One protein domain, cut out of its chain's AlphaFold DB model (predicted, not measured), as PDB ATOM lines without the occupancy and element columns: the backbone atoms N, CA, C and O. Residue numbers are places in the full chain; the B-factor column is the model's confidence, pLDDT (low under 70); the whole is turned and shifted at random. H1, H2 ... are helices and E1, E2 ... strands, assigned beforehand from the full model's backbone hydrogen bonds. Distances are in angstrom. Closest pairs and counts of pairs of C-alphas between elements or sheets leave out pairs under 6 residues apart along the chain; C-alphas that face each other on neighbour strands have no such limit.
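This is residues 16 to 101 and 113 to 193 of the 235 residues of a protein of Meloidogyne enterolobii (UniProt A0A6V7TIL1). Three long helices, H2, H3 and H4, stand side by side in a row with H3 in the middle, while H1 splays away from them and comes near H2 only by one end. The small strand hairpin E1 and E2 lies beside residues 152 to 159 of H4, and at the other end of H4 the helix H5 turns off at a corner, its residues 185 to 191 sticking out. The printed part has 167 residues with five named helices and two named strands, in the order H1 E1 E2 H2 H3 H4 H5; the sheet, E1 - E2, is antiparallel and the class is mostly helix. The whole is loose, with a radius of gyration of the C-alphas of 20.5 A, and spans 59 by 47 by 35 A.

E1 is residues 45 to 48 and E2 residues 53 to 56. H2, residues 66 to 101, is the longest helix at 52.1 A and has a kink of 29 degrees near residue 73. H3, residues 113 to 146, measures 47.0 A and has a kink of 32 degrees near residue 140. H4, residues 152 to 176, measures 38.5 A. H1, residues 16 to 38, measures 33.3 A and begins at C-alpha 16 (30.522, -19.730, -14.651). H5, residues 178 to 191, measures 19.5 A and ends at C-alpha 191 (13.871, -45.161, -38.873).

E1 and E2 form a hairpin of antiparallel neighbours, with N 46 and O 55 at 2.9 A and N 55 and O 46 at 3.0 A, within hydrogen-bond range. The closest C-alphas of E2 and H4, those of Ser 53 and Gly 159, are 6.4 A apart. H4 and H3 form a helical hairpin: they touch, closest at the C-alphas of Phe 132 and Asn 165, 5.2 A, and run opposite ways at a shallow tilt of 15 degrees. H3 touches H2 with residues 123 to 137 alone, closest at the C-alphas of Ala 127 and Tyr 87, 6.8 A; their shallow tilt is 30 degrees, opposite ways. H1 and H2 are close but not clearly touching, with the C-alphas of Ala 36 and Lys 67 closest at 6.7 A. H1 is apart from H3, H4 and H5. H4 and H5 touch only at the corner, closest at the C-alphas of Phe 174 and Gln 181, 6.2 A, and are about perpendicular at 78 degrees. In H5 every O i to N i+4 pair is within hydrogen-bond range; the counts are 18 of 19 in H1, 29 of 32 in H2, 28 of 30 in H3 and 15 of 21 in H4.

The two C-alphas farthest apart, those of Ser 62 and Gly 193, are 64.2 A apart. Residues 102 to 112 are not printed, and C-alphas 101 and 113 are 10.0 A apart across this cut. Of the links printed whole, none is long. The mean pLDDT of the printed part is 72.3, and 62 residues are under 70, among them residues 39 to 71 and 144 to 152.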
ATOM      1  N   ARG A  16      29.206 -19.624 -15.285       69.25
ATOM      2  CA  ARG A  16      30.522 -19.730 -14.651       69.25
ATOM      3  C   ARG A  16      30.463 -20.449 -13.302       69.25
ATOM      4  O   ARG A  16      31.272 -21.341 -13.069       69.25
ATOM      5  N   ALA A  17      29.501 -20.106 -12.447       68.44
ATOM      6  CA  ALA A  17      29.315 -20.754 -11.148       68.44
ATOM      7  C   ALA A  17      28.944 -22.233 -11.320       68.44
ATOM      8  O   ALA A  17      29.469 -23.094 -10.622       68.44
ATOM      9  N   VAL A  18      28.115 -22.543 -12.318       69.00
ATOM     10  CA  VAL A  18      27.751 -23.922 -12.672       69.00
ATOM     11  C   VAL A  18      28.960 -24.735 -13.094       69.00
ATOM     12  O   VAL A  18      29.174 -25.826 -12.569       69.00
ATOM     13  N   LYS A  19      29.760 -24.212 -14.028       72.56
ATOM     14  CA  LYS A  19      30.968 -24.900 -14.492       72.56
ATOM     15  C   LYS A  19      31.924 -25.162 -13.335       72.56
ATOM     16  O   LYS A  19      32.442 -26.266 -13.241       72.56
ATOM     17  N   ILE A  20      32.093 -24.196 -12.431       77.31
ATOM     18  CA  ILE A  20      32.920 -24.355 -11.228       77.31
ATOM     19  C   ILE A  20      32.360 -25.453 -10.316       77.31
ATOM     20  O   ILE A  20      33.112 -26.319  -9.884       77.31
ATOM     21  N   ILE A  21      31.051 -25.468 -10.052       78.56
ATOM     22  CA  ILE A  21      30.420 -26.492  -9.204       78.56
ATOM     23  C   ILE A  21      30.618 -27.887  -9.802       78.56
ATOM     24  O   ILE A  21      31.040 -28.801  -9.098       78.56
ATOM     25  N   VAL A  22      30.355 -28.049 -11.098       76.69
ATOM     26  CA  VAL A  22      30.494 -29.336 -11.790       76.69
ATOM     27  C   VAL A  22      31.955 -29.790 -11.800       76.69
ATOM     28  O   VAL A  22      32.245 -30.921 -11.416       76.69
ATOM     29  N   PHE A  23      32.880 -28.904 -12.177       81.12
ATOM     30  CA  PHE A  23      34.305 -29.224 -12.270       81.12
ATOM     31  C   PHE A  23      34.937 -29.523 -10.907       81.12
ATOM     32  O   PHE A  23      35.885 -30.293 -10.846       81.12
ATOM     33  N   SER A  24      34.396 -28.973  -9.817       78.44
ATOM     34  CA  SER A  24      34.853 -29.258  -8.452       78.44
ATOM     35  C   SER A  24      34.220 -30.522  -7.859       78.44
ATOM     36  O   SER A  24      34.896 -31.280  -7.170       78.44
ATOM     37  N   ILE A  25      32.941 -30.800  -8.132       81.00
ATOM     38  CA  ILE A  25      32.231 -31.948  -7.539       81.00
ATOM     39  C   ILE A  25      32.788 -33.291  -8.016       81.00
ATOM     40  O   ILE A  25      32.939 -34.202  -7.207       81.00
ATOM     41  N   TYR A  26      33.099 -33.430  -9.307       78.50
ATOM     42  CA  TYR A  26      33.616 -34.687  -9.858       78.50
ATOM     43  C   TYR A  26      34.951 -35.143  -9.242       78.50
ATOM     44  O   TYR A  26      35.005 -36.281  -8.771       78.50
ATOM     45  N   PRO A  27      36.012 -34.315  -9.188       84.94
ATOM     46  CA  PRO A  27      37.275 -34.723  -8.582       84.94
ATOM     47  C   PRO A  27      37.145 -34.947  -7.075       84.94
ATOM     48  O   PRO A  27      37.741 -35.888  -6.565       84.94
ATOM     49  N   ILE A  28      36.324 -34.158  -6.369       81.56
ATOM     50  CA  ILE A  28      36.053 -34.379  -4.939       81.56
ATOM     51  C   ILE A  28      35.366 -35.733  -4.724       81.56
ATOM     52  O   ILE A  28      35.756 -36.477  -3.830       81.56
ATOM     53  N   ALA A  29      34.385 -36.088  -5.558       78.75
ATOM     54  CA  ALA A  29      33.714 -37.383  -5.477       78.75
ATOM     55  C   ALA A  29      34.680 -38.545  -5.746       78.75
ATOM     56  O   ALA A  29      34.681 -39.512  -4.992       78.75
ATOM     57  N   ILE A  30      35.536 -38.433  -6.767       80.94
ATOM     58  CA  ILE A  30      36.559 -39.444  -7.070       80.94
ATOM     59  C   ILE A  30      37.538 -39.577  -5.904       80.94
ATOM     60  O   ILE A  30      37.821 -40.691  -5.473       80.94
ATOM     61  N   LEU A  31      38.022 -38.461  -5.357       82.81
ATOM     62  CA  LEU A  31      38.947 -38.458  -4.229       82.81
ATOM     63  C   LEU A  31      38.320 -39.098  -2.985       82.81
ATOM     64  O   LEU A  31      38.971 -39.908  -2.335       82.81
ATOM     65  N   LEU A  32      37.056 -38.791  -2.683       76.81
ATOM     66  CA  LEU A  32      36.312 -39.410  -1.583       76.81
ATOM     67  C   LEU A  32      36.101 -40.911  -1.807       76.81
ATOM     68  O   LEU A  32      36.255 -41.681  -0.864       76.81
ATOM     69  N   SER A  33      35.795 -41.344  -3.033       73.81
ATOM     70  CA  SER A  33      35.676 -42.769  -3.367       73.81
ATOM     71  C   SER A  33      37.011 -43.501  -3.221       73.81
ATOM     72  O   SER A  33      37.059 -44.554  -2.592       73.81
ATOM     73  N   LEU A  34      38.106 -42.922  -3.718       77.06
ATOM     74  CA  LEU A  34      39.449 -43.479  -3.548       77.06
ATOM     75  C   LEU A  34      39.838 -43.526  -2.069       77.06
ATOM     76  O   LEU A  34      40.333 -44.539  -1.589       77.06
ATOM     77  N   PHE A  35      39.565 -42.469  -1.310       75.31
ATOM     78  CA  PHE A  35      39.829 -42.457   0.123       75.31
ATOM     79  C   PHE A  35      39.023 -43.544   0.849       75.31
ATOM     80  O   PHE A  35      39.570 -44.280   1.668       75.31
ATOM     81  N   ALA A  36      37.745 -43.706   0.504       67.06
ATOM     82  CA  ALA A  36      36.889 -44.730   1.089       67.06
ATOM     83  C   ALA A  36      37.332 -46.164   0.752       67.06
ATOM     84  O   ALA A  36      37.096 -47.061   1.557       67.06
ATOM     85  N   ASP A  37      37.965 -46.385  -0.404       68.31
ATOM     86  CA  ASP A  37      38.401 -47.715  -0.847       68.31
ATOM     87  C   ASP A  37      39.853 -48.057  -0.476       68.31
ATOM     88  O   ASP A  37      40.171 -49.238  -0.331       68.31
ATOM     89  N   TYR A  38      40.729 -47.058  -0.312       71.25
ATOM     90  CA  TYR A  38      42.156 -47.259  -0.022       71.25
ATOM     91  C   TYR A  38      42.558 -46.926   1.421       71.25
ATOM     92  O   TYR A  38      43.543 -47.481   1.904       71.25
ATOM     93  N   VAL A  39      41.834 -46.042   2.118       68.00
ATOM     94  CA  VAL A  39      42.212 -45.574   3.468       68.00
ATOM     95  C   VAL A  39      41.387 -46.228   4.574       68.00
ATOM     96  O   VAL A  39      41.861 -46.323   5.701       68.00
ATOM     97  N   LEU A  40      40.183 -46.726   4.276       63.38
ATOM     98  CA  LEU A  40      39.376 -47.493   5.230       63.38
ATOM     99  C   LEU A  40      39.645 -49.000   5.019       63.38
ATOM    100  O   LEU A  40      39.099 -49.589   4.088       63.38
ATOM    101  N   PRO A  41      40.476 -49.654   5.859       54.31
ATOM    102  CA  PRO A  41      40.954 -51.026   5.643       54.31
ATOM    103  C   PRO A  41      39.888 -52.118   5.843       54.31
ATOM    104  O   PRO A  41      40.188 -53.301   5.693       54.31
ATOM    105  N   CYS A  42      38.646 -51.760   6.180       56.66
ATOM    106  CA  CYS A  42      37.565 -52.713   6.402       56.66
ATOM    107  C   CYS A  42      36.416 -52.515   5.399       56.66
ATOM    108  O   CYS A  42      35.911 -51.406   5.215       56.66
ATOM    109  N   CYS A  43      35.955 -53.638   4.842       55.31
ATOM    110  CA  CYS A  43      34.698 -53.779   4.101       55.31
ATOM    111  C   CYS A  43      34.712 -53.247   2.660       55.31
ATOM    112  O   CYS A  43      33.991 -52.318   2.288       55.31
ATOM    113  N   ARG A  44      35.493 -53.932   1.811       60.25
ATOM    114  CA  ARG A  44      35.385 -53.833   0.347       60.25
ATOM    115  C   ARG A  44      33.973 -54.227  -0.095       60.25
ATOM    116  O   ARG A  44      33.429 -55.232   0.365       60.25
ATOM    117  N   THR A  45      33.386 -53.449  -0.999       58.81
ATOM    118  CA  THR A  45      32.121 -53.805  -1.652       58.81
ATOM    119  C   THR A  45      32.400 -54.881  -2.692       58.81
ATOM    120  O   THR A  45      33.115 -54.621  -3.658       58.81
ATOM    121  N   ASN A  46      31.855 -56.079  -2.498       62.66
ATOM    122  CA  ASN A  46      31.954 -57.161  -3.471       62.66
ATOM    123  C   ASN A  46      30.627 -57.303  -4.215       62.66
ATOM    124  O   ASN A  46      29.545 -57.202  -3.627       62.66
ATOM    125  N   TYR A  47      30.714 -57.517  -5.524       62.56
ATOM    126  CA  TYR A  47      29.544 -57.772  -6.351       62.56
ATOM    127  C   TYR A  47      29.137 -59.240  -6.192       62.56
ATOM    128  O   TYR A  47      29.870 -60.138  -6.609       62.56
ATOM    129  N   SER A  48      27.989 -59.496  -5.562       58.81
ATOM    130  CA  SER A  48      27.484 -60.859  -5.388       58.81
ATOM    131  C   SER A  48      26.566 -61.225  -6.550       58.81
ATOM    132  O   SER A  48      25.480 -60.667  -6.714       58.81
ATOM    133  N   TYR A  49      26.988 -62.206  -7.349       62.16
ATOM    134  CA  TYR A  49      26.211 -62.734  -8.476       62.16
ATOM    135  C   TYR A  49      24.919 -63.443  -8.036       62.16
ATOM    136  O   TYR A  49      24.005 -63.590  -8.837       62.16
ATOM    137  N   LYS A  50      24.819 -63.859  -6.763       58.50
ATOM    138  CA  LYS A  50      23.616 -64.505  -6.212       58.50
ATOM    139  C   LYS A  50      22.468 -63.528  -5.958       58.50
ATOM    140  O   LYS A  50      21.316 -63.933  -6.010       58.50
ATOM    141  N   THR A  51      22.772 -62.266  -5.668       56.88
ATOM    142  CA  THR A  51      21.767 -61.247  -5.322       56.88
ATOM    143  C   THR A  51      21.687 -60.115  -6.338       56.88
ATOM    144  O   THR A  51      20.875 -59.210  -6.157       56.88
ATOM    145  N   TYR A  52      22.538 -60.136  -7.377       61.34
ATOM    146  CA  TYR A  52      22.732 -59.024  -8.318       61.34
ATOM    147  C   TYR A  52      22.895 -57.676  -7.591       61.34
ATOM    148  O   TYR A  52      22.431 -56.632  -8.049       61.34
ATOM    149  N   SER A  53      23.523 -57.704  -6.412       59.22
ATOM    150  CA  SER A  53      23.619 -56.558  -5.512       59.22
ATOM    151  C   SER A  53      24.992 -56.478  -4.846       59.22
ATOM    152  O   SER A  53      25.729 -57.464  -4.745       59.22
ATOM    153  N   TYR A  54      25.353 -55.271  -4.414       60.97
ATOM    154  CA  TYR A  54      26.604 -55.015  -3.707       60.97
ATOM    155  C   TYR A  54      26.467 -55.416  -2.241       60.97
ATOM    156  O   TYR A  54      25.620 -54.878  -1.527       60.97
ATOM    157  N   GLN A  55      27.322 -56.321  -1.777       59.75
ATOM    158  CA  GLN A  55      27.413 -56.691  -0.366       59.75
ATOM    159  C   GLN A  55      28.740 -56.187   0.210       59.75
ATOM    160  O   GLN A  55      29.779 -56.229  -0.458       59.75
ATOM    161  N   PHE A  56      28.714 -55.688   1.446       58.97
ATOM    162  CA  PHE A  56      29.939 -55.368   2.174       58.97
ATOM    163  C   PHE A  56      30.600 -56.665   2.633       58.97
ATOM    164  O   PHE A  56      29.956 -57.500   3.267       58.97
ATOM    165  N   PHE A  57      31.884 -56.843   2.324       55.16
ATOM    166  CA  PHE A  57      32.646 -57.976   2.836       55.16
ATOM    167  C   PHE A  57      32.954 -57.747   4.322       55.16
ATOM    168  O   PHE A  57      33.860 -56.987   4.669       55.16
ATOM    169  N   VAL A  58      32.170 -58.359   5.208       57.25
ATOM    170  CA  VAL A  58      32.405 -58.323   6.656       57.25
ATOM    171  C   VAL A  58      33.345 -59.479   6.999       57.25
ATOM    172  O   VAL A  58      32.978 -60.636   6.835       57.25
ATOM    173  N   TRP A  59      34.579 -59.163   7.404       46.62
ATOM    174  CA  TRP A  59      35.621 -60.170   7.664       46.62
ATOM    175  C   TRP A  59      35.355 -60.959   8.959       46.62
ATOM    176  O   TRP A  59      35.727 -62.120   9.037       46.62
ATOM    177  N   ASN A  60      34.675 -60.350   9.940       48.59
ATOM    178  CA  ASN A  60      34.165 -60.983  11.163       48.59
ATOM    179  C   ASN A  60      32.924 -60.229  11.673       48.59
ATOM    180  O   ASN A  60      32.902 -58.997  11.621       48.59
ATOM    181  N   GLU A  61      31.934 -60.932  12.238       56.31
ATOM    182  CA  GLU A  61      30.696 -60.350  12.807       56.31
ATOM    183  C   GLU A  61      30.951 -59.277  13.890       56.31
ATOM    184  O   GLU A  61      30.105 -58.421  14.134       56.31
ATOM    185  N   SER A  62      32.143 -59.277  14.497       52.59
ATOM    186  CA  SER A  62      32.589 -58.322  15.519       52.59
ATOM    187  C   SER A  62      33.314 -57.081  14.979       52.59
ATOM    188  O   SER A  62      33.650 -56.187  15.757       52.59
ATOM    189  N   THR A  63      33.569 -56.990  13.668       54.75
ATOM    190  CA  THR A  63      34.223 -55.815  13.067       54.75
ATOM    191  C   THR A  63      33.193 -54.782  12.619       54.75
ATOM    192  O   THR A  63      32.383 -55.005  11.721       54.75
ATOM    193  N   THR A  64      33.217 -53.621  13.267       55.56
ATOM    194  CA  THR A  64      32.361 -52.479  12.952       55.56
ATOM    195  C   THR A  64      32.627 -51.986  11.526       55.56
ATOM    196  O   THR A  64      33.753 -51.688  11.139       55.56
ATOM    197  N   ASN A  65      31.570 -51.893  10.715       60.69
ATOM    198  CA  ASN A  65      31.643 -51.403   9.335       60.69
ATOM    199  C   ASN A  65      31.883 -49.877   9.311       60.69
ATOM    200  O   ASN A  65      30.948 -49.092   9.121       60.69
ATOM    201  N   TYR A  66      33.133 -49.439   9.487       61.00
ATOM    202  CA  TYR A  66      33.494 -48.017   9.551       61.00
ATOM    203  C   TYR A  66      33.145 -47.246   8.269       61.00
ATOM    204  O   TYR A  66      32.653 -46.125   8.361       61.00
ATOM    205  N   LYS A  67      33.285 -47.852   7.081       64.12
ATOM    206  CA  LYS A  67      32.868 -47.246   5.798       64.12
ATOM    207  C   LYS A  67      31.376 -46.900   5.781       64.12
ATOM    208  O   LYS A  67      30.987 -45.783   5.441       64.12
ATOM    209  N   ASN A  68      30.552 -47.831   6.254       67.88
ATOM    210  CA  ASN A  68      29.107 -47.668   6.296       67.88
ATOM    211  C   ASN A  68      28.654 -46.622   7.333       67.88
ATOM    212  O   ASN A  68      27.658 -45.938   7.108       67.88
ATOM    213  N   MET A  69      29.352 -46.510   8.469       67.06
ATOM    214  CA  MET A  69      28.980 -45.630   9.587       67.06
ATOM    215  C   MET A  69      29.557 -44.211   9.465       67.06
ATOM    216  O   MET A  69      28.858 -43.252   9.777       67.06
ATOM    217  N   ILE A  70      30.806 -44.068   9.012       67.12
ATOM    218  CA  ILE A  70      31.538 -42.789   8.997       67.12
ATOM    219  C   ILE A  70      31.399 -42.051   7.664       67.12
ATOM    220  O   ILE A  70      31.411 -40.824   7.654       67.12
ATOM    221  N   MET A  71      31.261 -42.761   6.541       68.56
ATOM    222  CA  MET A  71      31.205 -42.138   5.212       68.56
ATOM    223  C   MET A  71      29.806 -42.233   4.607       68.56
ATOM    224  O   MET A  71      29.155 -41.209   4.395       68.56
ATOM    225  N   ASP A  72      29.297 -43.448   4.391       70.50
ATOM    226  CA  ASP A  72      28.052 -43.621   3.636       70.50
ATOM    227  C   ASP A  72      26.821 -43.130   4.410       70.50
ATOM    228  O   ASP A  72      25.940 -42.497   3.832       70.50
ATOM    229  N   LEU A  73      26.725 -43.396   5.718       75.06
ATOM    230  CA  LEU A  73      25.595 -42.937   6.533       75.06
ATOM    231  C   LEU A  73      25.456 -41.404   6.551       75.06
ATOM    232  O   LEU A  73      24.395 -40.921   6.148       75.06
ATOM    233  N   PRO A  74      26.469 -40.622   6.976       76.56
ATOM    234  CA  PRO A  74      26.317 -39.175   7.069       76.56
ATOM    235  C   PRO A  74      26.142 -38.527   5.698       76.56
ATOM    236  O   PRO A  74      25.300 -37.643   5.567       76.56
ATOM    237  N   MET A  75      26.850 -38.993   4.662       73.62
ATOM    238  CA  MET A  75      26.686 -38.448   3.312       73.62
ATOM    239  C   MET A  75      25.254 -38.615   2.808       73.62
ATOM    240  O   MET A  75      24.664 -37.651   2.328       73.62
ATOM    241  N   ASN A  76      24.660 -39.798   2.977       79.19
ATOM    242  CA  ASN A  76      23.285 -40.031   2.546       79.19
ATOM    243  C   ASN A  76      22.254 -39.304   3.435       79.19
ATOM    244  O   ASN A  76      21.228 -38.844   2.939       79.19
ATOM    245  N   ILE A  77      22.505 -39.120   4.736       81.75
ATOM    246  CA  ILE A  77      21.630 -38.306   5.606       81.75
ATOM    247  C   ILE A  77      21.657 -36.832   5.183       81.75
ATOM    248  O   ILE A  77      20.610 -36.191   5.067       81.75
ATOM    249  N   ILE A  78      22.843 -36.284   4.914       81.69
ATOM    250  CA  ILE A  78      22.997 -34.891   4.488       81.69
ATOM    251  C   ILE A  78      22.311 -34.679   3.134       81.69
ATOM    252  O   ILE A  78      21.523 -33.742   2.988       81.69
ATOM    253  N   THR A  79      22.545 -35.560   2.157       81.56
ATOM    254  CA  THR A  79      21.933 -35.431   0.825       81.56
ATOM    255  C   THR A  79      20.414 -35.520   0.890       81.56
ATOM    256  O   THR A  79      19.739 -34.688   0.285       81.56
ATOM    257  N   THR A  80      19.858 -36.462   1.656       80.94
ATOM    258  CA  THR A  80      18.401 -36.606   1.816       80.94
ATOM    259  C   THR A  80      17.767 -35.413   2.531       80.94
ATOM    260  O   THR A  80      16.698 -34.958   2.122       80.94
ATOM    261  N   THR A  81      18.449 -34.836   3.521       81.12
ATOM    262  CA  THR A  81      17.989 -33.628   4.224       81.12
ATOM    263  C   THR A  81      17.943 -32.419   3.288       81.12
ATOM    264  O   THR A  81      16.931 -31.721   3.221       81.12
ATOM    265  N   ILE A  82      19.007 -32.193   2.510       81.88
ATOM    266  CA  ILE A  82      19.073 -31.093   1.533       81.88
ATOM    267  C   ILE A  82      17.964 -31.244   0.490       81.88
ATOM    268  O   ILE A  82      17.230 -30.297   0.214       81.88
ATOM    269  N   ILE A  83      17.806 -32.454  -0.044       83.00
ATOM    270  CA  ILE A  83      16.740 -32.823  -0.974       83.00
ATOM    271  C   ILE A  83      15.363 -32.455  -0.403       83.00
ATOM    272  O   ILE A  83      14.590 -31.755  -1.061       83.00
ATOM    273  N   PHE A  84      15.070 -32.865   0.832       80.38
ATOM    274  CA  PHE A  84      13.779 -32.623   1.469       80.38
ATOM    275  C   PHE A  84      13.485 -31.126   1.620       80.38
ATOM    276  O   PHE A  84      12.397 -30.666   1.263       80.38
ATOM    277  N   ILE A  85      14.473 -30.342   2.062       82.00
ATOM    278  CA  ILE A  85      14.359 -28.883   2.201       82.00
ATOM    279  C   ILE A  85      14.114 -28.225   0.836       82.00
ATOM    280  O   ILE A  85      13.201 -27.407   0.690       82.00
ATOM    281  N   CYS A  86      14.892 -28.595  -0.184       79.44
ATOM    282  CA  CYS A  86      14.775 -28.028  -1.524       79.44
ATOM    283  C   CYS A  86      13.410 -28.320  -2.162       79.44
ATOM    284  O   CYS A  86      12.756 -27.398  -2.658       79.44
ATOM    285  N   TYR A  87      12.941 -29.570  -2.131       77.00
ATOM    286  CA  TYR A  87      11.635 -29.913  -2.705       77.00
ATOM    287  C   TYR A  87      10.473 -29.371  -1.881       77.00
ATOM    288  O   TYR A  87       9.493 -28.912  -2.472       77.00
ATOM    289  N   GLY A  88      10.597 -29.333  -0.550       78.62
ATOM    290  CA  GLY A  88       9.640 -28.659   0.323       78.62
ATOM    291  C   GLY A  88       9.451 -27.198  -0.086       78.62
ATOM    292  O   GLY A  88       8.329 -26.766  -0.357       78.62
ATOM    293  N   ALA A  89      10.548 -26.457  -0.270       78.81
ATOM    294  CA  ALA A  89      10.506 -25.065  -0.718       78.81
ATOM    295  C   ALA A  89       9.850 -24.899  -2.102       78.81
ATOM    296  O   ALA A  89       9.048 -23.979  -2.306       78.81
ATOM    297  N   ILE A  90      10.144 -25.792  -3.055       78.56
ATOM    298  CA  ILE A  90       9.529 -25.779  -4.392       78.56
ATOM    299  C   ILE A  90       8.019 -26.028  -4.289       78.56
ATOM    300  O   ILE A  90       7.235 -25.270  -4.865       78.56
ATOM    301  N   PHE A  91       7.595 -27.039  -3.534       77.12
ATOM    302  CA  PHE A  91       6.187 -27.393  -3.369       77.12
ATOM    303  C   PHE A  91       5.393 -26.260  -2.705       77.12
ATOM    304  O   PHE A  91       4.361 -25.825  -3.231       77.12
ATOM    305  N   THR A  92       5.920 -25.680  -1.625       79.06
ATOM    306  CA  THR A  92       5.320 -24.516  -0.958       79.06
ATOM    307  C   THR A  92       5.214 -23.322  -1.907       79.06
ATOM    308  O   THR A  92       4.173 -22.656  -1.959       79.06
ATOM    309  N   LYS A  93       6.247 -23.059  -2.719       78.62
ATOM    310  CA  LYS A  93       6.228 -21.988  -3.726       78.62
ATOM    311  C   LYS A  93       5.170 -22.243  -4.798       78.62
ATOM    312  O   LYS A  93       4.469 -21.303  -5.182       78.62
ATOM    313  N   VAL A  94       5.000 -23.483  -5.257       73.31
ATOM    314  CA  VAL A  94       3.977 -23.863  -6.245       73.31
ATOM    315  C   VAL A  94       2.569 -23.654  -5.690       73.31
ATOM    316  O   VAL A  94       1.765 -23.006  -6.362       73.31
ATOM    317  N   ILE A  95       2.286 -24.103  -4.460       75.38
ATOM    318  CA  ILE A  95       0.988 -23.891  -3.792       75.38
ATOM    319  C   ILE A  95       0.701 -22.397  -3.635       75.38
ATOM    320  O   ILE A  95      -0.358 -21.916  -4.049       75.38
ATOM    321  N   LYS A  96       1.662 -21.638  -3.090       75.19
ATOM    322  CA  LYS A  96       1.525 -20.191  -2.868       75.19
ATOM    323  C   LYS A  96       1.300 -19.446  -4.178       75.19
ATOM    324  O   LYS A  96       0.493 -18.521  -4.233       75.19
ATOM    325  N   THR A  97       1.980 -19.858  -5.243       68.62
ATOM    326  CA  THR A  97       1.820 -19.236  -6.556       68.62
ATOM    327  C   THR A  97       0.479 -19.621  -7.173       68.62
ATOM    328  O   THR A  97      -0.196 -18.732  -7.670       68.62
ATOM    329  N   ASN A  98       0.036 -20.885  -7.113       67.25
ATOM    330  CA  ASN A  98      -1.277 -21.311  -7.624       67.25
ATOM    331  C   ASN A  98      -2.427 -20.525  -6.990       67.25
ATOM    332  O   ASN A  98      -3.253 -20.004  -7.735       67.25
ATOM    333  N   ARG A  99      -2.407 -20.323  -5.665       66.12
ATOM    334  CA  ARG A  99      -3.388 -19.472  -4.966       66.12
ATOM    335  C   ARG A  99      -3.412 -18.029  -5.490       66.12
ATOM    336  O   ARG A  99      -4.481 -17.452  -5.626       66.12
ATOM    337  N   LYS A 100      -2.256 -17.457  -5.847       63.41
ATOM    338  CA  LYS A 100      -2.154 -16.068  -6.336       63.41
ATOM    339  C   LYS A 100      -2.656 -15.843  -7.771       63.41
ATOM    340  O   LYS A 100      -3.138 -14.755  -8.049       63.41
ATOM    341  N   ASN A 101      -2.585 -16.822  -8.684       59.12
ATOM    342  CA  ASN A 101      -3.072 -16.598 -10.070       59.12
ATOM    343  C   ASN A 101      -4.571 -16.803 -10.236       59.12
ATOM    344  O   ASN A 101      -5.107 -16.330 -11.227       59.12
ATOM    345  N   LYS A 113       2.239 -19.059 -18.465       68.62
ATOM    346  CA  LYS A 113       1.607 -20.337 -18.089       68.62
ATOM    347  C   LYS A 113       2.322 -21.521 -18.739       68.62
ATOM    348  O   LYS A 113       2.547 -22.520 -18.062       68.62
ATOM    349  N   SER A 114       2.729 -21.401 -20.002       67.62
ATOM    350  CA  SER A 114       3.519 -22.413 -20.717       67.62
ATOM    351  C   SER A 114       4.905 -22.601 -20.090       67.62
ATOM    352  O   SER A 114       5.260 -23.720 -19.710       67.62
ATOM    353  N   LYS A 115       5.646 -21.504 -19.861       68.00
ATOM    354  CA  LYS A 115       6.959 -21.548 -19.193       68.00
ATOM    355  C   LYS A 115       6.856 -22.187 -17.805       68.00
ATOM    356  O   LYS A 115       7.584 -23.128 -17.502       68.00
ATOM    357  N   ARG A 116       5.870 -21.785 -17.005       67.62
ATOM    358  CA  ARG A 116       5.665 -22.347 -15.667       67.62
ATOM    359  C   ARG A 116       5.245 -23.817 -15.663       67.62
ATOM    360  O   ARG A 116       5.670 -24.561 -14.784       67.62
ATOM    361  N   LYS A 117       4.440 -24.264 -16.633       71.19
ATOM    362  CA  LYS A 117       4.142 -25.697 -16.809       71.19
ATOM    363  C   LYS A 117       5.421 -26.489 -17.088       71.19
ATOM    364  O   LYS A 117       5.560 -27.586 -16.561       71.19
ATOM    365  N   SER A 118       6.350 -25.943 -17.875       70.25
ATOM    366  CA  SER A 118       7.643 -26.595 -18.128       70.25
ATOM    367  C   SER A 118       8.534 -26.643 -16.881       70.25
ATOM    368  O   SER A 118       9.084 -27.696 -16.574       70.25
ATOM    369  N   GLU A 119       8.585 -25.561 -16.099       72.94
ATOM    370  CA  GLU A 119       9.326 -25.505 -14.830       72.94
ATOM    371  C   GLU A 119       8.756 -26.487 -13.794       72.94
ATOM    372  O   GLU A 119       9.513 -27.187 -13.125       72.94
ATOM    373  N   LEU A 120       7.426 -26.605 -13.701       74.94
ATOM    374  CA  LEU A 120       6.767 -27.562 -12.808       74.94
ATOM    375  C   LEU A 120       7.011 -29.011 -13.238       74.94
ATOM    376  O   LEU A 120       7.274 -29.859 -12.389       74.94
ATOM    377  N   LYS A 121       6.950 -29.302 -14.543       75.50
ATOM    378  CA  LYS A 121       7.306 -30.625 -15.071       75.50
ATOM    379  C   LYS A 121       8.749 -30.968 -14.716       75.50
ATOM    380  O   LYS A 121       8.988 -32.054 -14.210       75.50
ATOM    381  N   CYS A 122       9.686 -30.046 -14.921       73.94
ATOM    382  CA  CYS A 122      11.089 -30.228 -14.559       73.94
ATOM    383  C   CYS A 122      11.248 -30.539 -13.059       73.94
ATOM    384  O   CYS A 122      11.838 -31.553 -12.693       73.94
ATOM    385  N   ALA A 123      10.622 -29.737 -12.195       76.56
ATOM    386  CA  ALA A 123      10.633 -29.959 -10.752       76.56
ATOM    387  C   ALA A 123      10.052 -31.324 -10.344       76.56
ATOM    388  O   ALA A 123      10.614 -31.986  -9.475       76.56
ATOM    389  N   ALA A 124       8.964 -31.767 -10.983       77.00
ATOM    390  CA  ALA A 124       8.352 -33.067 -10.716       77.00
ATOM    391  C   ALA A 124       9.265 -34.240 -11.108       77.00
ATOM    392  O   ALA A 124       9.369 -35.203 -10.355       77.00
ATOM    393  N   HIS A 125       9.969 -34.154 -12.242       79.50
ATOM    394  CA  HIS A 125      10.926 -35.196 -12.631       79.50
ATOM    395  C   HIS A 125      12.123 -35.246 -11.680       79.50
ATOM    396  O   HIS A 125      12.561 -36.323 -11.287       79.50
ATOM    397  N   PHE A 126      12.628 -34.084 -11.264       79.69
ATOM    398  CA  PHE A 126      13.676 -34.011 -10.254       79.69
ATOM    399  C   PHE A 126      13.230 -34.629  -8.924       79.69
ATOM    400  O   PHE A 126      13.974 -35.414  -8.339       79.69
ATOM    401  N   ALA A 127      12.005 -34.341  -8.479       80.56
ATOM    402  CA  ALA A 127      11.433 -34.962  -7.287       80.56
ATOM    403  C   ALA A 127      11.345 -36.489  -7.430       80.56
ATOM    404  O   ALA A 127      11.669 -37.215  -6.497       80.56
ATOM    405  N   LEU A 128      10.980 -36.983  -8.612       80.06
ATOM    406  CA  LEU A 128      10.891 -38.412  -8.908       80.06
ATOM    407  C   LEU A 128      12.266 -39.108  -8.861       80.06
ATOM    408  O   LEU A 128      12.385 -40.157  -8.227       80.06
ATOM    409  N   ILE A 129      13.320 -38.499  -9.422       83.50
ATOM    410  CA  ILE A 129      14.706 -38.999  -9.280       83.50
ATOM    411  C   ILE A 129      15.082 -39.102  -7.804       83.50
ATOM    412  O   ILE A 129      15.593 -40.129  -7.356       83.50
ATOM    413  N   SER A 130      14.814 -38.043  -7.045       82.94
ATOM    414  CA  SER A 130      15.088 -37.987  -5.614       82.94
ATOM    415  C   SER A 130      14.360 -39.089  -4.838       82.94
ATOM    416  O   SER A 130      14.972 -39.761  -4.011       82.94
ATOM    417  N   THR A 131      13.078 -39.321  -5.122       82.38
ATOM    418  CA  THR A 131      12.300 -40.391  -4.484       82.38
ATOM    419  C   THR A 131      12.916 -41.759  -4.748       82.38
ATOM    420  O   THR A 131      13.076 -42.538  -3.812       82.38
ATOM    421  N   PHE A 132      13.326 -42.051  -5.986       83.94
ATOM    422  CA  PHE A 132      14.003 -43.315  -6.282       83.94
ATOM    423  C   PHE A 132      15.367 -43.422  -5.607       83.94
ATOM    424  O   PHE A 132      15.712 -44.493  -5.126       83.94
ATOM    425  N   TYR A 133      16.121 -42.328  -5.500       84.50
ATOM    426  CA  TYR A 133      17.384 -42.321  -4.762       84.50
ATOM    427  C   TYR A 133      17.177 -42.659  -3.277       84.50
ATOM    428  O   TYR A 133      17.866 -43.528  -2.742       84.50
ATOM    429  N   ILE A 134      16.188 -42.030  -2.629       82.88
ATOM    430  CA  ILE A 134      15.818 -42.339  -1.241       82.88
ATOM    431  C   ILE A 134      15.359 -43.795  -1.125       82.88
ATOM    432  O   ILE A 134      15.773 -44.477  -0.195       82.88
ATOM    433  N   ALA A 135      14.560 -44.296  -2.072       82.31
ATOM    434  CA  ALA A 135      14.095 -45.681  -2.070       82.31
ATOM    435  C   ALA A 135      15.257 -46.684  -2.155       82.31
ATOM    436  O   ALA A 135      15.314 -47.595  -1.336       82.31
ATOM    437  N   VAL A 136      16.226 -46.483  -3.060       82.88
ATOM    438  CA  VAL A 136      17.448 -47.311  -3.139       82.88
ATOM    439  C   VAL A 136      18.182 -47.316  -1.805       82.88
ATOM    440  O   VAL A 136      18.534 -48.376  -1.291       82.88
ATOM    441  N   TRP A 137      18.404 -46.129  -1.239       78.19
ATOM    442  CA  TRP A 137      19.137 -45.970   0.010       78.19
ATOM    443  C   TRP A 137      18.445 -46.659   1.189       78.19
ATOM    444  O   TRP A 137      19.073 -47.408   1.939       78.19
ATOM    445  N   VAL A 138      17.144 -46.420   1.343       79.31
ATOM    446  CA  VAL A 138      16.332 -47.010   2.408       79.31
ATOM    447  C   VAL A 138      16.267 -48.523   2.237       79.31
ATOM    448  O   VAL A 138      16.496 -49.233   3.211       79.31
ATOM    449  N   SER A 139      16.047 -49.035   1.023       79.62
ATOM    450  CA  SER A 139      16.076 -50.477   0.751       79.62
ATOM    451  C   SER A 139      17.421 -51.094   1.129       79.62
ATOM    452  O   SER A 139      17.444 -52.104   1.822       79.62
ATOM    453  N   TYR A 140      18.537 -50.444   0.795       72.38
ATOM    454  CA  TYR A 140      19.871 -50.936   1.145       72.38
ATOM    455  C   TYR A 140      20.119 -51.023   2.662       72.38
ATOM    456  O   TYR A 140      20.862 -51.884   3.123       72.38
ATOM    457  N   ARG A 141      19.483 -50.147   3.452       72.56
ATOM    458  CA  ARG A 141      19.606 -50.091   4.920       72.56
ATOM    459  C   ARG A 141      18.618 -50.993   5.651       72.56
ATOM    460  O   ARG A 141      18.976 -51.603   6.651       72.56
ATOM    461  N   ILE A 142      17.378 -51.031   5.183       74.50
ATOM    462  CA  ILE A 142      16.267 -51.710   5.851       74.50
ATOM    463  C   ILE A 142      16.233 -53.195   5.493       74.50
ATOM    464  O   ILE A 142      15.933 -54.021   6.352       74.50
ATOM    465  N   PHE A 143      16.581 -53.570   4.261       71.19
ATOM    466  CA  PHE A 143      16.567 -54.975   3.852       71.19
ATOM    467  C   PHE A 143      17.482 -55.872   4.684       71.19
ATOM    468  O   PHE A 143      16.982 -56.898   5.129       71.19
ATOM    469  N   PRO A 144      18.737 -55.508   5.008       66.88
ATOM    470  CA  PRO A 144      19.553 -56.340   5.891       66.88
ATOM    471  C   PRO A 144      19.044 -56.426   7.341       66.88
ATOM    472  O   PRO A 144      19.518 -57.280   8.081       66.88
ATOM    473  N   LEU A 145      18.093 -55.578   7.763       69.31
ATOM    474  CA  LEU A 145      17.473 -55.639   9.098       69.31
ATOM    475  C   LEU A 145      16.216 -56.521   9.139       69.31
ATOM    476  O   LEU A 145      15.887 -57.060  10.191       69.31
ATOM    477  N   ILE A 146      15.496 -56.632   8.019       69.31
ATOM    478  CA  ILE A 146      14.203 -57.333   7.934       69.31
ATOM    479  C   ILE A 146      14.343 -58.698   7.253       69.31
ATOM    480  O   ILE A 146      13.660 -59.653   7.618       69.31
ATOM    481  N   VAL A 147      15.207 -58.796   6.243       66.88
ATOM    482  CA  VAL A 147      15.352 -59.985   5.404       66.88
ATOM    483  C   VAL A 147      16.379 -60.911   6.041       66.88
ATOM    484  O   VAL A 147      17.581 -60.649   6.021       66.88
ATOM    485  N   SER A 148      15.889 -62.017   6.595       60.69
ATOM    486  CA  SER A 148      16.724 -63.118   7.061       60.69
ATOM    487  C   SER A 148      17.489 -63.759   5.897       60.69
ATOM    488  O   SER A 148      17.056 -63.734   4.741       60.69
ATOM    489  N   SER A 149      18.628 -64.386   6.203       62.81
ATOM    490  CA  SER A 149      19.558 -65.005   5.242       62.81
ATOM    491  C   SER A 149      18.930 -66.057   4.310       62.81
ATOM    492  O   SER A 149      19.585 -66.512   3.375       62.81
ATOM    493  N   SER A 150      17.679 -66.459   4.557       63.94
ATOM    494  CA  SER A 150      16.939 -67.463   3.794       63.94
ATOM    495  C   SER A 150      16.259 -66.934   2.526       63.94
ATOM    496  O   SER A 150      15.894 -67.745   1.682       63.94
ATOM    497  N   THR A 151      16.094 -65.614   2.348       66.94
ATOM    498  CA  THR A 151      15.413 -65.044   1.162       66.94
ATOM    499  C   THR A 151      16.226 -63.928   0.484       66.94
ATOM    500  O   THR A 151      15.851 -62.755   0.501       66.94
ATOM    501  N   PRO A 152      17.356 -64.271  -0.167       67.50
ATOM    502  CA  PRO A 152      18.240 -63.299  -0.821       67.50
ATOM    503  C   PRO A 152      17.601 -62.570  -2.021       67.50
ATOM    504  O   PRO A 152      18.121 -61.556  -2.481       67.50
ATOM    505  N   GLU A 153      16.467 -63.054  -2.527       72.00
ATOM    506  CA  GLU A 153      15.764 -62.504  -3.691       72.00
ATOM    507  C   GLU A 153      15.270 -61.066  -3.471       72.00
ATOM    508  O   GLU A 153      15.284 -60.254  -4.400       72.00
ATOM    509  N   TRP A 154      14.926 -60.703  -2.231       73.00
ATOM    510  CA  TRP A 154      14.450 -59.358  -1.887       73.00
ATOM    511  C   TRP A 154      15.480 -58.259  -2.170       73.00
ATOM    512  O   TRP A 154      15.107 -57.126  -2.478       73.00
ATOM    513  N   TYR A 155      16.775 -58.587  -2.171       71.75
ATOM    514  CA  TYR A 155      17.830 -57.634  -2.523       71.75
ATOM    515  C   TYR A 155      17.744 -57.150  -3.981       71.75
ATOM    516  O   TYR A 155      18.199 -56.040  -4.271       71.75
ATOM    517  N   SER A 156      17.086 -57.905  -4.870       75.56
ATOM    518  CA  SER A 156      16.849 -57.521  -6.269       75.56
ATOM    519  C   SER A 156      16.035 -56.224  -6.396       75.56
ATOM    520  O   SER A 156      16.293 -55.406  -7.283       75.56
ATOM    521  N   LEU A 157      15.122 -55.948  -5.454       79.88
ATOM    522  CA  LEU A 157      14.312 -54.723  -5.477       79.88
ATOM    523  C   LEU A 157      15.172 -53.457  -5.312       79.88
ATOM    524  O   LEU A 157      14.870 -52.415  -5.892       79.88
ATOM    525  N   THR A 158      16.298 -53.559  -4.597       80.44
ATOM    526  CA  THR A 158      17.262 -52.451  -4.488       80.44
ATOM    527  C   THR A 158      17.904 -52.150  -5.843       80.44
ATOM    528  O   THR A 158      18.006 -50.987  -6.237       80.44
ATOM    529  N   GLY A 159      18.283 -53.193  -6.590       79.19
ATOM    530  CA  GLY A 159      18.798 -53.060  -7.954       79.19
ATOM    531  C   GLY A 159      17.763 -52.454  -8.904       79.19
ATOM    532  O   GLY A 159      18.082 -51.550  -9.676       79.19
ATOM    533  N   PHE A 160      16.500 -52.865  -8.786       83.81
ATOM    534  CA  PHE A 160      15.401 -52.296  -9.563       83.81
ATOM    535  C   PHE A 160      15.227 -50.787  -9.323       83.81
ATOM    536  O   PHE A 160      15.186 -50.009 -10.280       83.81
ATOM    537  N   PHE A 161      15.203 -50.337  -8.064       83.31
ATOM    538  CA  PHE A 161      15.129 -48.904  -7.758       83.31
ATOM    539  C   PHE A 161      16.351 -48.132  -8.272       83.31
ATOM    540  O   PHE A 161      16.219 -46.981  -8.694       83.31
ATOM    541  N   MET A 162      17.530 -48.758  -8.295       81.94
ATOM    542  CA  MET A 162      18.748 -48.144  -8.824       81.94
ATOM    543  C   MET A 162      18.649 -47.932 -10.336       81.94
ATOM    544  O   MET A 162      18.973 -46.849 -10.827       81.94
ATOM    545  N   ILE A 163      18.127 -48.918 -11.069       85.50
ATOM    546  CA  ILE A 163      17.856 -48.798 -12.506       85.50
ATOM    547  C   ILE A 163      16.852 -47.671 -12.766       85.50
ATOM    548  O   ILE A 163      17.089 -46.841 -13.644       85.50
ATOM    549  N   LEU A 164      15.771 -47.587 -11.983       84.00
ATOM    550  CA  LEU A 164      14.784 -46.508 -12.100       84.00
ATOM    551  C   LEU A 164      15.375 -45.125 -11.805       84.00
ATOM    552  O   LEU A 164      15.039 -44.148 -12.478       84.00
ATOM    553  N   ASN A 165      16.277 -45.020 -10.829       85.19
ATOM    554  CA  ASN A 165      16.964 -43.769 -10.526       85.19
ATOM    555  C   ASN A 165      17.838 -43.305 -11.703       85.19
ATOM    556  O   ASN A 165      17.774 -42.141 -12.106       85.19
ATOM    557  N   ILE A 166      18.612 -44.221 -12.289       83.06
ATOM    558  CA  ILE A 166      19.493 -43.922 -13.423       83.06
ATOM    559  C   ILE A 166      18.672 -43.608 -14.683       83.06
ATOM    560  O   ILE A 166      18.967 -42.630 -15.371       83.06
ATOM    561  N   SER A 167      17.616 -44.372 -14.969       84.62
ATOM    562  CA  SER A 167      16.765 -44.162 -16.148       84.62
ATOM    563  C   SER A 167      15.994 -42.843 -16.083       84.62
ATOM    564  O   SER A 167      15.859 -42.153 -17.095       84.62
ATOM    565  N   SER A 168      15.571 -42.425 -14.888       81.94
ATOM    566  CA  SER A 168      14.899 -41.140 -14.681       81.94
ATOM    567  C   SER A 168      15.773 -39.954 -15.098       81.94
ATOM    568  O   SER A 168      15.261 -38.996 -15.677       81.94
ATOM    569  N   ASN A 169      17.098 -40.038 -14.909       79.81
ATOM    570  CA  ASN A 169      18.026 -39.018 -15.408       79.81
ATOM    571  C   ASN A 169      17.977 -38.917 -16.942       79.81
ATOM    572  O   ASN A 169      17.886 -37.812 -17.478       79.81
ATOM    573  N   ALA A 170      17.978 -40.049 -17.654       80.44
ATOM    574  CA  ALA A 170      17.873 -40.079 -19.116       80.44
ATOM    575  C   ALA A 170      16.542 -39.485 -19.608       80.44
ATOM    576  O   ALA A 170      16.523 -38.681 -20.543       80.44
ATOM    577  N   ILE A 171      15.434 -39.802 -18.929       78.62
ATOM    578  CA  ILE A 171      14.105 -39.258 -19.240       78.62
ATOM    579  C   ILE A 171      14.091 -37.727 -19.120       78.62
ATOM    580  O   ILE A 171      13.481 -37.059 -19.958       78.62
ATOM    581  N   ILE A 172      14.789 -37.127 -18.147       75.56
ATOM    582  CA  ILE A 172      14.888 -35.659 -18.059       75.56
ATOM    583  C   ILE A 172      15.590 -35.071 -19.281       75.56
ATOM    584  O   ILE A 172      15.088 -34.106 -19.858       75.56
ATOM    585  N   TYR A 173      16.714 -35.648 -19.710       70.25
ATOM    586  CA  TYR A 173      17.419 -35.155 -20.895       70.25
ATOM    587  C   TYR A 173      16.537 -35.222 -22.143       70.25
ATOM    588  O   TYR A 173      16.450 -34.242 -22.887       70.25
ATOM    589  N   PHE A 174      15.811 -36.328 -22.317       73.38
ATOM    590  CA  PHE A 174      14.874 -36.494 -23.423       73.38
ATOM    591  C   PHE A 174      13.667 -35.557 -23.343       73.38
ATOM    592  O   PHE A 174      13.191 -35.078 -24.367       73.38
ATOM    593  N   THR A 175      13.146 -35.263 -22.154       68.69
ATOM    594  CA  THR A 175      11.925 -34.452 -22.001       68.69
ATOM    595  C   THR A 175      12.186 -32.944 -21.969       68.69
ATOM    596  O   THR A 175      11.302 -32.168 -22.342       68.69
ATOM    597  N   MET A 176      13.372 -32.507 -21.536       66.56
ATOM    598  CA  MET A 176      13.691 -31.087 -21.337       66.56
ATOM    599  C   MET A 176      14.454 -30.461 -22.503       66.56
ATOM    600  O   MET A 176      14.303 -29.262 -22.757       66.56
ATOM    601  N   ASN A 177      15.261 -31.235 -23.230       71.06
ATOM    602  CA  ASN A 177      16.034 -30.697 -24.339       71.06
ATOM    603  C   ASN A 177      15.217 -30.744 -25.641       71.06
ATOM    604  O   ASN A 177      15.137 -31.769 -26.313       71.06
ATOM    605  N   LYS A 178      14.616 -29.602 -26.001       67.88
ATOM    606  CA  LYS A 178      13.822 -29.456 -27.234       67.88
ATOM    607  C   LYS A 178      14.620 -29.755 -28.503       67.88
ATOM    608  O   LYS A 178      14.035 -30.219 -29.475       67.88
ATOM    609  N   GLU A 179      15.928 -29.498 -28.492       65.81
ATOM    610  CA  GLU A 179      16.794 -29.808 -29.629       65.81
ATOM    611  C   GLU A 179      16.946 -31.324 -29.773       65.81
ATOM    612  O   GLU A 179      16.704 -31.872 -30.842       65.81
ATOM    613  N   VAL A 180      17.209 -32.024 -28.666       67.44
ATOM    614  CA  VAL A 180      17.289 -33.494 -28.643       67.44
ATOM    615  C   VAL A 180      15.949 -34.130 -29.024       67.44
ATOM    616  O   VAL A 180      15.934 -35.078 -29.801       67.44
ATOM    617  N   GLN A 181      14.817 -33.587 -28.568       70.31
ATOM    618  CA  GLN A 181      13.491 -34.055 -28.994       70.31
ATOM    619  C   GLN A 181      13.284 -33.923 -30.495       70.31
ATOM    620  O   GLN A 181      12.798 -34.851 -31.132       70.31
ATOM    621  N   LYS A 182      13.655 -32.775 -31.066       73.31
ATOM    622  CA  LYS A 182      13.512 -32.527 -32.497       73.31
ATOM    623  C   LYS A 182      14.359 -33.508 -33.306       73.31
ATOM    624  O   LYS A 182      13.850 -34.095 -34.255       73.31
ATOM    625  N   GLN A 183      15.604 -33.732 -32.891       74.50
ATOM    626  CA  GLN A 183      16.510 -34.687 -33.533       74.50
ATOM    627  C   GLN A 183      16.014 -36.135 -33.400       74.50
ATOM    628  O   GLN A 183      16.064 -36.881 -34.369       74.50
ATOM    629  N   LEU A 184      15.463 -36.529 -32.248       72.31
ATOM    630  CA  LEU A 184      14.896 -37.868 -32.050       72.31
ATOM    631  C   LEU A 184      13.635 -38.104 -32.863       72.31
ATOM    632  O   LEU A 184      13.455 -39.190 -33.392       72.31
ATOM    633  N   ILE A 185      12.772 -37.099 -32.974       75.75
ATOM    634  CA  ILE A 185      11.573 -37.173 -33.804       75.75
ATOM    635  C   ILE A 185      11.980 -37.334 -35.274       75.75
ATOM    636  O   ILE A 185      11.473 -38.227 -35.944       75.75
ATOM    637  N   ILE A 186      12.945 -36.544 -35.757       76.31
ATOM    638  CA  ILE A 186      13.505 -36.684 -37.112       76.31
ATOM    639  C   ILE A 186      14.118 -38.079 -37.300       76.31
ATOM    640  O   ILE A 186      13.793 -38.757 -38.270       76.31
ATOM    641  N   SER A 187      14.936 -38.533 -36.346       76.88
ATOM    642  CA  SER A 187      15.585 -39.845 -36.381       76.88
ATOM    643  C   SER A 187      14.583 -41.003 -36.329       76.88
ATOM    644  O   SER A 187      14.798 -42.028 -36.969       76.88
ATOM    645  N   ALA A 188      13.484 -40.856 -35.589       75.00
ATOM    646  CA  ALA A 188      12.402 -41.829 -35.541       75.00
ATOM    647  C   ALA A 188      11.653 -41.862 -36.877       75.00
ATOM    648  O   ALA A 188      11.424 -42.940 -37.411       75.00
ATOM    649  N   TYR A 189      11.347 -40.709 -37.478       74.38
ATOM    650  CA  TYR A 189      10.715 -40.663 -38.800       74.38
ATOM    651  C   TYR A 189      11.579 -41.300 -39.893       74.38
ATOM    652  O   TYR A 189      11.045 -42.020 -40.735       74.38
ATOM    653  N   THR A 190      12.903 -41.115 -39.848       73.19
ATOM    654  CA  THR A 190      13.830 -41.798 -40.765       73.19
ATOM    655  C   THR A 190      13.921 -43.301 -40.506       73.19
ATOM    656  O   THR A 190      14.050 -44.065 -41.456       73.19
ATOM    657  N   LEU A 191      13.823 -43.742 -39.245       74.50
ATOM    658  CA  LEU A 191      13.871 -45.161 -38.873       74.50
ATOM    659  C   LEU A 191      12.574 -45.905 -39.243       74.50
ATOM    660  O   LEU A 191      12.621 -47.060 -39.647       74.50
ATOM    661  N   PHE A 192      11.423 -45.239 -39.129       78.69
ATOM    662  CA  PHE A 192      10.102 -45.796 -39.447       78.69
ATOM    663  C   PHE A 192       9.669 -45.567 -40.906       78.69
ATOM    664  O   PHE A 192       8.530 -45.865 -41.258       78.69
ATOM    665  N   GLY A 193      10.561 -45.063 -41.767       55.94
ATOM    666  CA  GLY A 193      10.340 -44.994 -43.213       55.94
ATOM    667  C   GLY A 193       9.234 -44.035 -43.668       55.94
ATOM    668  O   GLY A 193       8.713 -44.200 -44.769       55.94
TER     669      GLY A 193